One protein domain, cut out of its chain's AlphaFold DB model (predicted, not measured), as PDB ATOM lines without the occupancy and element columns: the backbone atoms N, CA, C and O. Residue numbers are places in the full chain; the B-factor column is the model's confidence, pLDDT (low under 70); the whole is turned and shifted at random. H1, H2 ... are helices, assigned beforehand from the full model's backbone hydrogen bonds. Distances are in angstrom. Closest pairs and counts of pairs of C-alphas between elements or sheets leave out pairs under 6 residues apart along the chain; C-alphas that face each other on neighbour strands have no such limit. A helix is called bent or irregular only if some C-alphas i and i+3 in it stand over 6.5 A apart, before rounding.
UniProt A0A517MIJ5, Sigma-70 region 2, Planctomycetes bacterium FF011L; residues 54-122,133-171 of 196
ATOM      1  N   CYS A  54     131.154 107.075 123.131       74.56
ATOM      2  CA  CYS A  54     129.785 107.511 122.870       74.56
ATOM      3  C   CYS A  54     129.736 109.022 122.609       74.56
ATOM      4  O   CYS A  54     129.222 109.425 121.573       74.56
ATOM      5  N   GLU A  55     130.369 109.838 123.452       77.00
ATOM      6  CA  GLU A  55     130.443 111.298 123.294       77.00
ATOM      7  C   GLU A  55     131.149 111.718 121.995       77.00
ATOM      8  O   GLU A  55     130.645 112.554 121.244       77.00
ATOM      9  N   THR A  56     132.287 111.094 121.675       78.50
ATOM     10  CA  THR A  56     133.069 111.422 120.469       78.50
ATOM     11  C   THR A  56     132.317 111.068 119.184       78.50
ATOM     12  O   THR A  56     132.371 111.797 118.190       78.50
ATOM     13  N   TYR A  57     131.633 109.923 119.173       81.25
ATOM     14  CA  TYR A  57     130.990 109.384 117.975       81.25
ATOM     15  C   TYR A  57     129.528 109.800 117.824       81.25
ATOM     16  O   TYR A  57     128.991 109.679 116.720       81.25
ATOM     17  N   TRP A  58     128.908 110.339 118.875       86.69
ATOM     18  CA  TRP A  58     127.519 110.774 118.857       86.69
ATOM     19  C   TRP A  58     127.221 111.733 117.706       86.69
ATOM     20  O   TRP A  58     126.412 111.436 116.825       86.69
ATOM     21  N   TYR A  59     127.915 112.873 117.675       86.25
ATOM     22  CA  TYR A  59     127.646 113.922 116.695       86.25
ATOM     23  C   TYR A  59     127.930 113.490 115.244       86.25
ATOM     24  O   TYR A  59     127.085 113.734 114.376       86.25
ATOM     25  N   PRO A  60     129.059 112.818 114.931       86.56
ATOM     26  CA  PRO A  60     129.279 112.265 113.597       86.56
ATOM     27  C   PRO A  60     128.143 111.349 113.121       86.56
ATOM     28  O   PRO A  60     127.719 111.468 111.968       86.56
ATOM     29  N   LEU A  61     127.629 110.467 113.986       87.88
ATOM     30  CA  LEU A  61     126.528 109.561 113.644       87.88
ATOM     31  C   LEU A  61     125.190 110.300 113.507       87.88
ATOM     32  O   LEU A  61     124.459 110.056 112.546       87.88
ATOM     33  N   TYR A  62     124.906 111.253 114.397       88.56
ATOM     34  CA  TYR A  62     123.731 112.121 114.313       88.56
ATOM     35  C   TYR A  62     123.691 112.875 112.982       88.56
ATOM     36  O   TYR A  62     122.712 112.818 112.239       88.56
ATOM     37  N   ALA A  63     124.793 113.528 112.614       87.31
ATOM     38  CA  ALA A  63     124.852 114.268 111.365       87.31
ATOM     39  C   ALA A  63     124.785 113.353 110.133       87.31
ATOM     40  O   ALA A  63     124.260 113.760 109.096       87.31
ATOM     41  N   TYR A  64     125.301 112.123 110.226       88.56
ATOM     42  CA  TYR A  64     125.108 111.112 109.189       88.56
ATOM     43  C   TYR A  64     123.618 110.767 109.020       88.56
ATOM     44  O   TYR A  64     123.128 110.758 107.888       88.56
ATOM     45  N   ALA A  65     122.879 110.564 110.116       88.38
ATOM     46  CA  ALA A  65     121.437 110.320 110.081       88.38
ATOM     47  C   ALA A  65     120.670 111.521 109.493       88.38
ATOM     48  O   ALA A  65     119.887 111.356 108.558       88.38
ATOM     49  N   ARG A  66     120.970 112.755 109.917       89.75
ATOM     50  CA  ARG A  66     120.345 113.964 109.342       89.75
ATOM     51  C   ARG A  66     120.579 114.089 107.835       89.75
ATOM     52  O   ARG A  66     119.651 114.398 107.092       89.75
ATOM     53  N   ARG A  67     121.787 113.771 107.352       87.00
ATOM     54  CA  ARG A  67     122.109 113.770 105.908       87.00
ATOM     55  C   ARG A  67     121.444 112.629 105.137       87.00
ATOM     56  O   ARG A  67     121.269 112.743 103.929       87.00
ATOM     57  N   ARG A  68     121.072 111.540 105.812       84.69
ATOM     58  CA  ARG A  68     120.278 110.441 105.242       84.69
ATOM     59  C   ARG A  68     118.784 110.766 105.131       84.69
ATOM     60  O   ARG A  68     118.077 109.999 104.489       84.69
ATOM     61  N   GLY A  69     118.333 111.888 105.696       86.00
ATOM     62  CA  GLY A  69     116.959 112.381 105.574       86.00
ATOM     63  C   GLY A  69     116.086 112.180 106.813       86.00
ATOM     64  O   GLY A  69     114.919 112.552 106.775       86.00
ATOM     65  N   TYR A  70     116.626 111.639 107.910       85.94
ATOM     66  CA  TYR A  70     115.899 111.544 109.182       85.94
ATOM     67  C   TYR A  70     115.608 112.938 109.733       85.94
ATOM     68  O   TYR A  70     116.490 113.800 109.674       85.94
ATOM     69  N   ALA A  71     114.412 113.165 110.290       87.31
ATOM     70  CA  ALA A  71     114.094 114.399 111.009       87.31
ATOM     71  C   ALA A  71     114.992 114.558 112.251       87.31
ATOM     72  O   ALA A  71     115.662 113.616 112.662       87.31
ATOM     73  N   HIS A  72     115.043 115.757 112.836       84.75
ATOM     74  CA  HIS A  72     115.880 116.029 114.015       84.75
ATOM     75  C   HIS A  72     115.617 115.035 115.160       84.75
ATOM     76  O   HIS A  72     116.555 114.400 115.640       84.75
ATOM     77  N   GLN A  73     114.345 114.865 115.530       84.38
ATOM     78  CA  GLN A  73     113.922 113.973 116.612       84.38
ATOM     79  C   GLN A  73     114.201 112.508 116.262       84.38
ATOM     80  O   GLN A  73     114.910 111.837 117.003       84.38
ATOM     81  N   ASP A  74     113.791 112.055 115.073       82.88
ATOM     82  CA  ASP A  74     114.046 110.679 114.621       82.88
ATOM     83  C   ASP A  74     115.543 110.343 114.566       82.88
ATOM     84  O   ASP A  74     115.954 109.230 114.883       82.88
ATOM     85  N   ALA A  75     116.383 111.297 114.151       86.44
ATOM     86  CA  ALA A  75     117.829 111.116 114.130       86.44
ATOM     87  C   ALA A  75     118.385 110.991 115.550       86.44
ATOM     88  O   ALA A  75     119.236 110.142 115.794       86.44
ATOM     89  N   GLN A  76     117.918 111.816 116.486       84.75
ATOM     90  CA  GLN A  76     118.337 111.734 117.881       84.75
ATOM     91  C   GLN A  76     117.933 110.391 118.500       84.75
ATOM     92  O   GLN A  76     118.792 109.697 119.047       84.75
ATOM     93  N   ASP A  77     116.674 109.995 118.336       83.81
ATOM     94  CA  ASP A  77     116.134 108.745 118.872       83.81
ATOM     95  C   ASP A  77     116.842 107.529 118.265       83.81
ATOM     96  O   ASP A  77     117.272 106.629 118.989       83.81
ATOM     97  N   LEU A  78     117.072 107.532 116.946       85.69
ATOM     98  CA  LEU A  78     117.808 106.471 116.258       85.69
ATOM     99  C   LEU A  78     119.202 106.274 116.855       85.69
ATOM    100  O   LEU A  78     119.614 105.136 117.092       85.69
ATOM    101  N   ILE A  79     119.943 107.364 117.072       87.69
ATOM    102  CA  ILE A  79     121.291 107.275 117.627       87.69
ATOM    103  C   ILE A  79     121.231 106.870 119.114       87.69
ATOM    104  O   ILE A  79     122.057 106.063 119.537       87.69
ATOM    105  N   GLN A  80     120.224 107.307 119.887       85.25
ATOM    106  CA  GLN A  80     120.061 106.923 121.306       85.25
ATOM    107  C   GLN A  80     119.814 105.428 121.439       85.25
ATOM    108  O   GLN A  80     120.561 104.735 122.133       85.25
ATOM    109  N   SER A  81     118.826 104.915 120.709       82.31
ATOM    110  CA  SER A  81     118.505 103.492 120.696       82.31
ATOM    111  C   SER A  81     119.641 102.652 120.114       82.31
ATOM    112  O   SER A  81     119.875 101.537 120.583       82.31
ATOM    113  N   PHE A  82     120.383 103.173 119.129       86.50
ATOM    114  CA  PHE A  82     121.563 102.494 118.597       86.50
ATOM    115  C   PHE A  82     122.632 102.307 119.672       86.50
ATOM    116  O   PHE A  82     123.105 101.187 119.852       86.50
ATOM    117  N   PHE A  83     123.000 103.366 120.399       81.62
ATOM    118  CA  PHE A  83     123.994 103.241 121.463       81.62
ATOM    119  C   PHE A  83     123.482 102.371 122.611       81.62
ATOM    120  O   PHE A  83     124.230 101.510 123.055       81.62
ATOM    121  N   ALA A  84     122.219 102.492 123.031       81.06
ATOM    122  CA  ALA A  84     121.634 101.598 124.036       81.06
ATOM    123  C   ALA A  84     121.770 100.123 123.624       81.06
ATOM    124  O   ALA A  84     122.359  99.319 124.345       81.06
ATOM    125  N   SER A  85     121.367  99.795 122.392       78.50
ATOM    126  CA  SER A  85     121.498  98.442 121.851       78.50
ATOM    127  C   SER A  85     122.955  97.999 121.689       78.50
ATOM    128  O   SER A  85     123.269  96.830 121.912       78.50
ATOM    129  N   LEU A  86     123.860  98.900 121.306       78.00
ATOM    130  CA  LEU A  86     125.286  98.605 121.168       78.00
ATOM    131  C   LEU A  86     125.934  98.293 122.523       78.00
ATOM    132  O   LEU A  86     126.805  97.431 122.581       78.00
ATOM    133  N   LEU A  87     125.507  98.976 123.588       73.31
ATOM    134  CA  LEU A  87     125.989  98.769 124.954       73.31
ATOM    135  C   LEU A  87     125.408  97.510 125.608       73.31
ATOM    136  O   LEU A  87     126.097  96.859 126.387       73.31
ATOM    137  N   GLU A  88     124.155  97.176 125.303       70.38
ATOM    138  CA  GLU A  88     123.487  95.972 125.813       70.38
ATOM    139  C   GLU A  88     123.909  94.700 125.076       70.38
ATOM    140  O   GLU A  88     123.881  93.608 125.641       70.38
ATOM    141  N   SER A  89     124.274  94.820 123.799       64.88
ATOM    142  CA  SER A  89     124.650  93.669 122.985       64.88
ATOM    143  C   SER A  89     126.120  93.294 123.152       64.88
ATOM    144  O   SER A  89     127.012  94.137 123.219       64.88
ATOM    145  N   GLU A  90     126.403  91.995 123.062       59.44
ATOM    146  CA  GLU A  90     127.765  91.466 122.923       59.44
ATOM    147  C   GLU A  90     128.420  91.828 121.575       59.44
ATOM    148  O   GLU A  90     129.508  91.355 121.266       59.44
ATOM    149  N   SER A  91     127.820  92.715 120.774       59.12
ATOM    150  CA  SER A  91     128.370  93.171 119.491       59.12
ATOM    151  C   SER A  91     129.762  93.796 119.633       59.12
ATOM    152  O   SER A  91     130.539  93.792 118.680       59.12
ATOM    153  N   LEU A  92     130.091  94.335 120.814       62.31
ATOM    154  CA  LEU A  92     131.438  94.809 121.142       62.31
ATOM    155  C   LEU A  92     132.417  93.663 121.467       62.31
ATOM    156  O   LEU A  92     133.620  93.850 121.306       62.31
ATOM    157  N   ARG A  93     131.930  92.486 121.887       59.03
ATOM    158  CA  ARG A  93     132.742  91.267 122.081       59.03
ATOM    159  C   ARG A  93     133.129  90.640 120.742       59.03
ATOM    160  O   ARG A  93     134.267  90.213 120.590       59.03
ATOM    161  N   ASP A  94     132.224  90.673 119.763       55.88
ATOM    162  CA  ASP A  94     132.471  90.200 118.388       55.88
ATOM    163  C   ASP A  94     133.270  91.201 117.528       55.88
ATOM    164  O   ASP A  94     133.571  90.948 116.352       55.88
ATOM    165  N   ALA A  95     133.609  92.366 118.088       59.12
ATOM    166  CA  ALA A  95     134.384  93.388 117.406       59.12
ATOM    167  C   ALA A  95     135.860  92.959 117.284       59.12
ATOM    168  O   ALA A  95     136.701  93.240 118.138       59.12
ATOM    169  N   ASP A  96     136.198  92.354 116.147       58.94
ATOM    170  CA  ASP A  96     137.562  91.939 115.802       58.94
ATOM    171  C   ASP A  96     138.402  93.069 115.146       58.94
ATOM    172  O   ASP A  96     138.039  93.552 114.063       58.94
ATOM    173  N   PRO A  97     139.553  93.460 115.744       59.03
ATOM    174  CA  PRO A  97     140.459  94.476 115.196       59.03
ATOM    175  C   PRO A  97     140.989  94.163 113.801       59.03
ATOM    176  O   PRO A  97     141.350  95.077 113.060       59.03
ATOM    177  N   GLN A  98     141.056  92.884 113.433       56.66
ATOM    178  CA  GLN A  98     141.556  92.457 112.131       56.66
ATOM    179  C   GLN A  98     140.551  92.705 111.001       56.66
ATOM    180  O   GLN A  98     140.929  92.706 109.831       56.66
ATOM    181  N   ARG A  99     139.281  92.984 111.324       57.62
ATOM    182  CA  ARG A  99     138.217  93.213 110.332       57.62
ATOM    183  C   ARG A  99     138.148  94.651 109.812       57.62
ATOM    184  O   ARG A  99     137.386  94.919 108.885       57.62
ATOM    185  N   GLY A 100     138.940  95.575 110.363       64.88
ATOM    186  CA  GLY A 100     139.095  96.933 109.834       64.88
ATOM    187  C   GLY A 100     139.019  98.041 110.888       64.88
ATOM    188  O   GLY A 100     139.209  97.827 112.077       64.88
ATOM    189  N   LYS A 101     138.769  99.281 110.441       72.50
ATOM    190  CA  LYS A 101     138.741 100.473 111.313       72.50
ATOM    191  C   LYS A 101     137.443 100.530 112.133       72.50
ATOM    192  O   LYS A 101     136.367 100.332 111.572       72.50
ATOM    193  N   PHE A 102     137.516 100.929 113.411       73.81
ATOM    194  CA  PHE A 102     136.345 101.014 114.317       73.81
ATOM    195  C   PHE A 102     135.223 101.885 113.757       73.81
ATOM    196  O   PHE A 102     134.054 101.530 113.825       73.81
ATOM    197  N   ARG A 103     135.586 102.978 113.084       75.31
ATOM    198  CA  ARG A 103     134.636 103.854 112.388       75.31
ATOM    199  C   ARG A 103     133.795 103.131 111.329       75.31
ATOM    200  O   ARG A 103     132.605 103.396 111.213       75.31
ATOM    201  N   ALA A 104     134.402 102.216 110.572       76.75
ATOM    202  CA  ALA A 104     133.709 101.471 109.528       76.75
ATOM    203  C   ALA A 104     132.778 100.424 110.146       76.75
ATOM    204  O   ALA A 104     131.642 100.274 109.695       76.75
ATOM    205  N   PHE A 105     133.228  99.766 111.219       80.12
ATOM    206  CA  PHE A 105     132.385  98.893 112.035       80.12
ATOM    207  C   PHE A 105     131.173  99.649 112.589       80.12
ATOM    208  O   PHE A 105     130.047  99.232 112.343       80.12
ATOM    209  N   LEU A 106     131.382 100.791 113.249       81.31
ATOM    210  CA  LEU A 106     130.321 101.566 113.892       81.31
ATOM    211  C   LEU A 106     129.275 102.053 112.884       81.31
ATOM    212  O   LEU A 106     128.076 101.927 113.117       81.31
ATOM    213  N   LEU A 107     129.721 102.541 111.724       83.94
ATOM    214  CA  LEU A 107     128.816 102.967 110.661       83.94
ATOM    215  C   LEU A 107     128.031 101.789 110.062       83.94
ATOM    216  O   LEU A 107     126.854 101.927 109.733       83.94
ATOM    217  N   THR A 108     128.668 100.624 109.929       85.25
ATOM    218  CA  THR A 108     128.015  99.395 109.452       85.25
ATOM    219  C   THR A 108     126.995  98.889 110.470       85.25
ATOM    220  O   THR A 108     125.872  98.554 110.099       85.25
ATOM    221  N   ALA A 109     127.349  98.897 111.756       84.44
ATOM    222  CA  ALA A 109     126.463  98.543 112.854       84.44
ATOM    223  C   ALA A 109     125.240  99.470 112.897       84.44
ATOM    224  O   ALA A 109     124.120  98.972 112.960       84.44
ATOM    225  N   LEU A 110     125.430 100.787 112.749       86.62
ATOM    226  CA  LEU A 110     124.325 101.747 112.673       86.62
ATOM    227  C   LEU A 110     123.407 101.472 111.472       86.62
ATOM    228  O   LEU A 110     122.189 101.458 111.623       86.62
ATOM    229  N   LYS A 111     123.967 101.219 110.282       87.19
ATOM    230  CA  LYS A 111     123.179 100.880 109.081       87.19
ATOM    231  C   LYS A 111     122.340  99.618 109.295       87.19
ATOM    232  O   LYS A 111     121.152  99.606 108.978       87.19
ATOM    233  N   ASN A 112     122.946  98.576 109.861       85.56
ATOM    234  CA  ASN A 112     122.266  97.320 110.158       85.56
ATOM    235  C   ASN A 112     121.180  97.503 111.227       85.56
ATOM    236  O   ASN A 112     120.091  96.947 111.088       85.56
ATOM    237  N   PHE A 113     121.458  98.305 112.258       85.50
ATOM    238  CA  PHE A 113     120.508  98.648 113.313       85.50
ATOM    239  C   PHE A 113     119.303  99.408 112.756       85.50
ATOM    240  O   PHE A 113     118.173  98.977 112.963       85.50
ATOM    241  N   ALA A 114     119.528 100.460 111.966       84.69
ATOM    242  CA  ALA A 114     118.463 101.223 111.320       84.69
ATOM    243  C   ALA A 114     117.598 100.336 110.406       84.69
ATOM    244  O   ALA A 114     116.372 100.397 110.448       84.69
ATOM    245  N   ALA A 115     118.220  99.439 109.630       83.19
ATOM    246  CA  ALA A 115     117.498  98.479 108.797       83.19
ATOM    247  C   ALA A 115     116.729  97.420 109.612       83.19
ATOM    248  O   ALA A 115     115.740  96.865 109.129       83.19
ATOM    249  N   LYS A 116     117.184  97.085 110.826       81.12
ATOM    250  CA  LYS A 116     116.471  96.194 111.753       81.12
ATOM    251  C   LYS A 116     115.280  96.914 112.388       81.12
ATOM    252  O   LYS A 116     114.188  96.368 112.320       81.12
ATOM    253  N   GLN A 117     115.468  98.133 112.902       74.44
ATOM    254  CA  GLN A 117     114.401  98.985 113.444       74.44
ATOM    255  C   GLN A 117     113.296  99.212 112.415       74.44
ATOM    256  O   GLN A 117     112.146  98.906 112.696       74.44
ATOM    257  N   TRP A 118     113.646  99.596 111.183       68.31
ATOM    258  CA  TRP A 118     112.663  99.777 110.113       68.31
ATOM    259  C   TRP A 118     111.857  98.501 109.833       68.31
ATOM    260  O   TRP A 118     110.634  98.545 109.702       68.31
ATOM    261  N   ARG A 119     112.517  97.333 109.786       65.56
ATOM    262  CA  ARG A 119     111.836  96.036 109.619       65.56
ATOM    263  C   ARG A 119     110.947  95.697 110.817       65.56
ATOM    264  O   ARG A 119     109.847  95.196 110.615       65.56
ATOM    265  N   SER A 120     111.390  95.983 112.037       62.38
ATOM    266  CA  SER A 120     110.633  95.745 113.267       62.38
ATOM    267  C   SER A 120     109.437  96.688 113.413       62.38
ATOM    268  O   SER A 120     108.364  96.215 113.746       62.38
ATOM    269  N   GLU A 121     109.558  97.973 113.087       58.69
ATOM    270  CA  GLU A 121     108.449  98.944 113.072       58.69
ATOM    271  C   GLU A 121     107.415  98.613 111.986       58.69
ATOM    272  O   GLU A 121     106.209  98.748 112.203       58.69
ATOM    273  N   SER A 122     107.877  98.097 110.841       54.09
ATOM    274  CA  SER A 122     107.012  97.605 109.760       54.09
ATOM    275  C   SER A 122     106.215  96.355 110.161       54.09
ATOM    276  O   SER A 122     105.110  96.147 109.663       54.09
ATOM    277  N   LEU A 133     119.180 106.306 126.894       53.84
ATOM    278  CA  LEU A 133     120.452 106.869 127.333       53.84
ATOM    279  C   LEU A 133     120.375 108.393 127.205       53.84
ATOM    280  O   LEU A 133     120.245 108.923 126.101       53.84
ATOM    281  N   SER A 134     120.463 109.103 128.332       53.31
ATOM    282  CA  SER A 134     120.600 110.562 128.339       53.31
ATOM    283  C   SER A 134     122.031 110.923 127.939       53.31
ATOM    284  O   SER A 134     122.931 111.007 128.771       53.31
ATOM    285  N   LEU A 135     122.259 111.045 126.633       57.00
ATOM    286  CA  LEU A 135     123.480 111.612 126.072       57.00
ATOM    287  C   LEU A 135     123.199 113.101 125.845       57.00
ATOM    288  O   LEU A 135     122.407 113.461 124.972       57.00
ATOM    289  N   ASP A 136     123.761 113.950 126.710       52.03
ATOM    290  CA  ASP A 136     123.540 115.398 126.688       52.03
ATOM    291  C   ASP A 136     124.188 116.003 125.437       52.03
ATOM    292  O   ASP A 136     125.408 116.040 125.286       52.03
ATOM    293  N   CYS A 137     123.352 116.386 124.476       56.47
ATOM    294  CA  CYS A 137     123.756 116.888 123.163       56.47
ATOM    295  C   CYS A 137     122.865 118.059 122.741       56.47
ATOM    296  O   CYS A 137     122.478 118.160 121.576       56.47
ATOM    297  N   HIS A 138     122.536 118.929 123.703       56.25
ATOM    298  CA  HIS A 138     121.525 119.985 123.600       56.25
ATOM    299  C   HIS A 138     121.689 120.943 122.397       56.25
ATOM    300  O   HIS A 138     120.736 121.622 122.033       56.25
ATOM    301  N   ASP A 139     122.848 120.953 121.728       69.75
ATOM    302  CA  ASP A 139     123.174 121.881 120.634       69.75
ATOM    303  C   ASP A 139     123.501 121.201 119.281       69.75
ATOM    304  O   ASP A 139     124.004 121.823 118.341       69.75
ATOM    305  N   ALA A 140     123.239 119.894 119.147       78.31
ATOM    306  CA  ALA A 140     123.608 119.134 117.947       78.31
ATOM    307  C   ALA A 140     122.907 119.629 116.666       78.31
ATOM    308  O   ALA A 140     123.524 119.644 115.599       78.31
ATOM    309  N   GLU A 141     121.641 120.047 116.751       83.69
ATOM    310  CA  GLU A 141     120.910 120.563 115.586       83.69
ATOM    311  C   GLU A 141     121.392 121.957 115.184       83.69
ATOM    312  O   GLU A 141     121.588 122.197 113.995       83.69
ATOM    313  N   ALA A 142     121.675 122.850 116.137       81.44
ATOM    314  CA  ALA A 142     122.246 124.158 115.822       81.44
ATOM    315  C   ALA A 142     123.614 124.005 115.144       81.44
ATOM    316  O   ALA A 142     123.850 124.577 114.077       81.44
ATOM    317  N   ARG A 143     124.478 123.131 115.688       82.38
ATOM    318  CA  ARG A 143     125.762 122.787 115.066       82.38
ATOM    319  C   ARG A 143     125.571 122.239 113.651       82.38
ATOM    320  O   ARG A 143     126.287 122.665 112.750       82.38
ATOM    321  N   TYR A 144     124.609 121.337 113.442       81.94
ATOM    322  CA  TYR A 144     124.312 120.763 112.126       81.94
ATOM    323  C   TYR A 144     123.818 121.811 111.119       81.94
ATOM    324  O   TYR A 144     124.250 121.800 109.969       81.94
ATOM    325  N   LEU A 145     122.936 122.724 111.535       83.06
ATOM    326  CA  LEU A 145     122.381 123.774 110.677       83.06
ATOM    327  C   LEU A 145     123.427 124.819 110.266       83.06
ATOM    328  O   LEU A 145     123.350 125.346 109.157       83.06
ATOM    329  N   CYS A 146     124.416 125.088 111.120       82.75
ATOM    330  CA  CYS A 146     125.538 125.975 110.810       82.75
ATOM    331  C   CYS A 146     126.599 125.332 109.902       82.75
ATOM    332  O   CYS A 146     127.517 126.022 109.449       82.75
ATOM    333  N   GLU A 147     126.520 124.026 109.631       79.62
ATOM    334  CA  GLU A 147     127.505 123.375 108.778       79.62
ATOM    335  C   GLU A 147     127.313 123.709 107.295       79.62
ATOM    336  O   GLU A 147     126.198 123.646 106.766       79.62
ATOM    337  N   PRO A 148     128.416 123.941 106.563       74.88
ATOM    338  CA  PRO A 148     128.349 124.041 105.121       74.88
ATOM    339  C   PRO A 148     127.867 122.713 104.517       74.88
ATOM    340  O   PRO A 148     128.327 121.617 104.869       74.88
ATOM    341  N   LYS A 149     126.926 122.808 103.575       71.00
ATOM    342  CA  LYS A 149     126.465 121.670 102.774       71.00
ATOM    343  C   LYS A 149     127.477 121.392 101.666       71.00
ATOM    344  O   LYS A 149     127.211 121.625 100.493       71.00
ATOM    345  N   ASP A 150     128.657 120.899 102.031       68.44
ATOM    346  CA  ASP A 150     129.578 120.322 101.056       68.44
ATOM    347  C   ASP A 150     128.819 119.160 100.398       68.44
ATOM    348  O   ASP A 150     128.389 118.263 101.125       68.44
ATOM    349  N   GLY A 151     128.650 119.136  99.071       69.81
ATOM    350  CA  GLY A 151     127.928 118.087  98.315       69.81
ATOM    351  C   GLY A 151     128.540 116.674  98.381       69.81
ATOM    352  O   GLY A 151     128.412 115.882  97.454       69.81
ATOM    353  N   LYS A 152     129.259 116.367  99.459       74.38
ATOM    354  CA  LYS A 152     129.871 115.090  99.795       74.38
ATOM    355  C   LYS A 152     128.809 114.101 100.249       74.38
ATOM    356  O   LYS A 152     127.814 114.462 100.880       74.38
ATOM    357  N   THR A 153     129.085 112.823 100.017       79.81
ATOM    358  CA  THR A 153     128.246 111.743 100.533       79.81
ATOM    359  C   THR A 153     128.200 111.774 102.072       79.81
ATOM    360  O   THR A 153     129.147 112.249 102.721       79.81
ATOM    361  N   PRO A 154     127.114 111.276 102.692       75.44
ATOM    362  CA  PRO A 154     127.016 111.156 104.146       75.44
ATOM    363  C   PRO A 154     128.200 110.391 104.752       75.44
ATOM    364  O   PRO A 154     128.742 110.806 105.772       75.44
ATOM    365  N   GLU A 155     128.653 109.328 104.086       78.12
ATOM    366  CA  GLU A 155     129.813 108.517 104.466       78.12
ATOM    367  C   GLU A 155     131.120 109.328 104.482       78.12
ATOM    368  O   GLU A 155     131.853 109.301 105.467       78.12
ATOM    369  N   ALA A 156     131.398 110.102 103.429       74.44
ATOM    370  CA  ALA A 156     132.606 110.931 103.362       74.44
ATOM    371  C   ALA A 156     132.588 112.065 104.403       74.44
ATOM    372  O   ALA A 156     133.622 112.473 104.935       74.44
ATOM    373  N   SER A 157     131.396 112.570 104.711       76.81
ATOM    374  CA  SER A 157     131.194 113.615 105.716       76.81
ATOM    375  C   SER A 157     131.382 113.078 107.132       76.81
ATOM    376  O   SER A 157     132.004 113.741 107.959       76.81
ATOM    377  N   PHE A 158     130.896 111.862 107.391       75.69
ATOM    378  CA  PHE A 158     131.152 111.127 108.625       75.69
ATOM    379  C   PHE A 158     132.653 110.908 108.835       75.69
ATOM    380  O   PHE A 158     133.180 111.278 109.880       75.69
ATOM    381  N   ASP A 159     133.358 110.406 107.818       73.31
ATOM    382  CA  ASP A 159     134.797 110.140 107.901       73.31
ATOM    383  C   ASP A 159     135.620 111.407 108.185       73.31
ATOM    384  O   ASP A 159     136.526 111.383 109.021       73.31
ATOM    385  N   ARG A 160     135.282 112.537 107.547       76.81
ATOM    386  CA  ARG A 160     135.924 113.835 107.817       76.81
ATOM    387  C   ARG A 160     135.684 114.304 109.253       76.81
ATOM    388  O   ARG A 160     136.618 114.737 109.921       76.81
ATOM    389  N   LYS A 161     134.436 114.253 109.720       75.94
ATOM    390  CA  LYS A 161     134.073 114.704 111.075       75.94
ATOM    391  C   LYS A 161     134.699 113.835 112.144       75.94
ATOM    392  O   LYS A 161     135.140 114.347 113.164       75.94
ATOM    393  N   TRP A 162     134.774 112.538 111.879       70.94
ATOM    394  CA  TRP A 162     135.488 111.609 112.728       70.94
ATOM    395  C   TRP A 162     136.970 111.974 112.849       70.94
ATOM    396  O   TRP A 162     137.500 111.976 113.961       70.94
ATOM    397  N   ALA A 163     137.627 112.314 111.736       70.12
ATOM    398  CA  ALA A 163     139.021 112.743 111.771       70.12
ATOM    399  C   ALA A 163     139.186 113.980 112.671       70.12
ATOM    400  O   ALA A 163     140.028 113.966 113.562       70.12
ATOM    401  N   ILE A 164     138.324 114.993 112.521       71.50
ATOM    402  CA  ILE A 164     138.346 116.215 113.348       71.50
ATOM    403  C   ILE A 164     138.129 115.894 114.834       71.50
ATOM    404  O   ILE A 164     138.973 116.242 115.653       71.50
ATOM    405  N   ALA A 165     137.061 115.168 115.177       66.12
ATOM    406  CA  ALA A 165     136.738 114.840 116.567       66.12
ATOM    407  C   ALA A 165     137.844 114.010 117.243       66.12
ATOM    408  O   ALA A 165     138.154 114.206 118.414       66.12
ATOM    409  N   THR A 166     138.489 113.108 116.494       61.81
ATOM    410  CA  THR A 166     139.612 112.308 117.004       61.81
ATOM    411  C   THR A 166     140.863 113.161 117.207       61.81
ATOM    412  O   THR A 166     141.565 112.978 118.200       61.81
ATOM    413  N   HIS A 167     141.148 114.095 116.293       55.47
ATOM    414  CA  HIS A 167     142.255 115.036 116.455       55.47
ATOM    415  C   HIS A 167     142.043 115.950 117.672       55.47
ATOM    416  O   HIS A 167     142.964 116.108 118.468       55.47
ATOM    417  N   GLU A 168     140.837 116.486 117.868       57.38
ATOM    418  CA  GLU A 168     140.492 117.332 119.022       57.38
ATOM    419  C   GLU A 168     140.568 116.559 120.348       57.38
ATOM    420  O   GLU A 168     141.207 117.018 121.296       57.38
ATOM    421  N   ALA A 169     140.012 115.344 120.401       57.22
ATOM    422  CA  ALA A 169     140.101 114.484 121.582       57.22
ATOM    423  C   ALA A 169     141.553 114.091 121.914       57.22
ATOM    424  O   ALA A 169     141.923 113.994 123.084       57.22
ATOM    425  N   ALA A 170     142.405 113.900 120.899       55.78
ATOM    426  CA  ALA A 170     143.829 113.639 121.093       55.78
ATOM    427  C   ALA A 170     144.587 114.871 121.614       55.78
ATOM    428  O   ALA A 170     145.502 114.713 122.420       55.78
ATOM    429  N   MET A 171     144.196 116.085 121.209       49.03
ATOM    430  CA  MET A 171     144.772 117.321 121.750       49.03
ATOM    431  C   MET A 171     144.397 117.544 123.220       49.03
ATOM    432  O   MET A 171     145.230 118.022 123.986       49.03
TER     433      MET A 171
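AT A GLANCE: This is residues 54 to 122 and 133 to 171 of the 196 residues of the protein "Sigma-70 region 2" of Planctomycetes bacterium FF011L (UniProt A0A517MIJ5). H1 lies in the middle of a small group of five helices: H5 is side by side with it on one side, and H2 folds back from its end to form a steeply crossed helical hairpin with it. The longest helix, H3, runs crosswise past H2 and H1, while the short H4 lies over H1 on the side away from H3; one long loop, residues 89 to 101, runs round the outside from H2 to H3. The printed part has 108 residues, with five named helices in the order H1, H2, H3, H4, H5 and no named strand, and its class is all helix. The whole is compact, with a radius of gyration of the C-alphas of 13.9 A, and spans 36 by 36 by 27 A along its three main axes.

HOW THE PARTS SIT: H1, residues 54 to 68, is the hub and touches three other helices. It forms a helical hairpin with H2, residues 72 to 88: they touch, running opposite ways at a steep tilt of 45 degrees, and their closest C-alphas, those of Ala 65 and Ala 75, are 5.5 A apart. H3, residues 102 to 122, is close to H1 but not clearly touching it, the closest C-alphas being those of Leu 61 and Leu 107, 7.6 A apart. H2 and H3 only just touch, with 3 pairs of C-alphas within 8 A, through residues 78 to 82 of H2 and 110 to 114 of H3 alone. Their closest C-alphas are those of Phe 82 and Leu 110, 6.6 A apart, and their lines are only just about perpendicular, at 71 degrees. H4, residues 140 to 145, only just touches H1, with 3 pairs of C-alphas within 8 A, and H1 takes part with residues 59 to 63 alone. Their closest C-alphas are those of Ala 63 and Tyr 144, 6.6 A apart, at a steep tilt of 39 degrees, the same way. H5, residues 154 to 171, touches H1 with 15 pairs of C-alphas within 8 A, opposite ways at a shallow tilt of 21 degrees; the closest are those of Tyr 64 and Pro 154, 5.4 A apart. H5 is apart from H2 and from H4, and H3 is apart from H4. The helix packing is mostly crossed, with one of the four touching pairs at a shallow tilt. In H2, H3, H4 and H5 every O i to N i+4 pair is within hydrogen-bond range; in H1 it is 9 of 11.

IN THESE COORDINATES: H1 begins at Cys 54, with its C-alpha at (129.785, 107.511, 122.870), and measures 20.2 A from first to last C-alpha. It is irregular, since C-alphas 56 and 59 are 7.1 A apart, and its line is a rough one. H2, from His 72 to Glu 88, measures 24.5 A. H3 measures 29.9 A, from C-alpha 102 at (136.345, 101.014, 114.317) to C-alpha 122. H4, from Ala 140 to Leu 145, measures 8.7 A. H5 measures 25.8 A and ends at Met 171, with its C-alpha at (144.772, 117.321, 121.750).

THE WHOLE: The two C-alphas farthest apart are those of Ser 122 and Met 171, at 44.3 A. Residues 123 to 132 are cut out, and C-alphas 122 and 133 are 24.0 A apart across the cut, which lies in the link from H3 to H4. Of the links printed whole, H1 to H2 is tight, H4 to H5 is short, and H2 to H3, residues 89 to 101, is long. The mean pLDDT of the printed part is 74.5, and 33 residues are under 70: residues 89 to 100, 118 to 122, 133 to 139, 150 to 151 and 165 to 171.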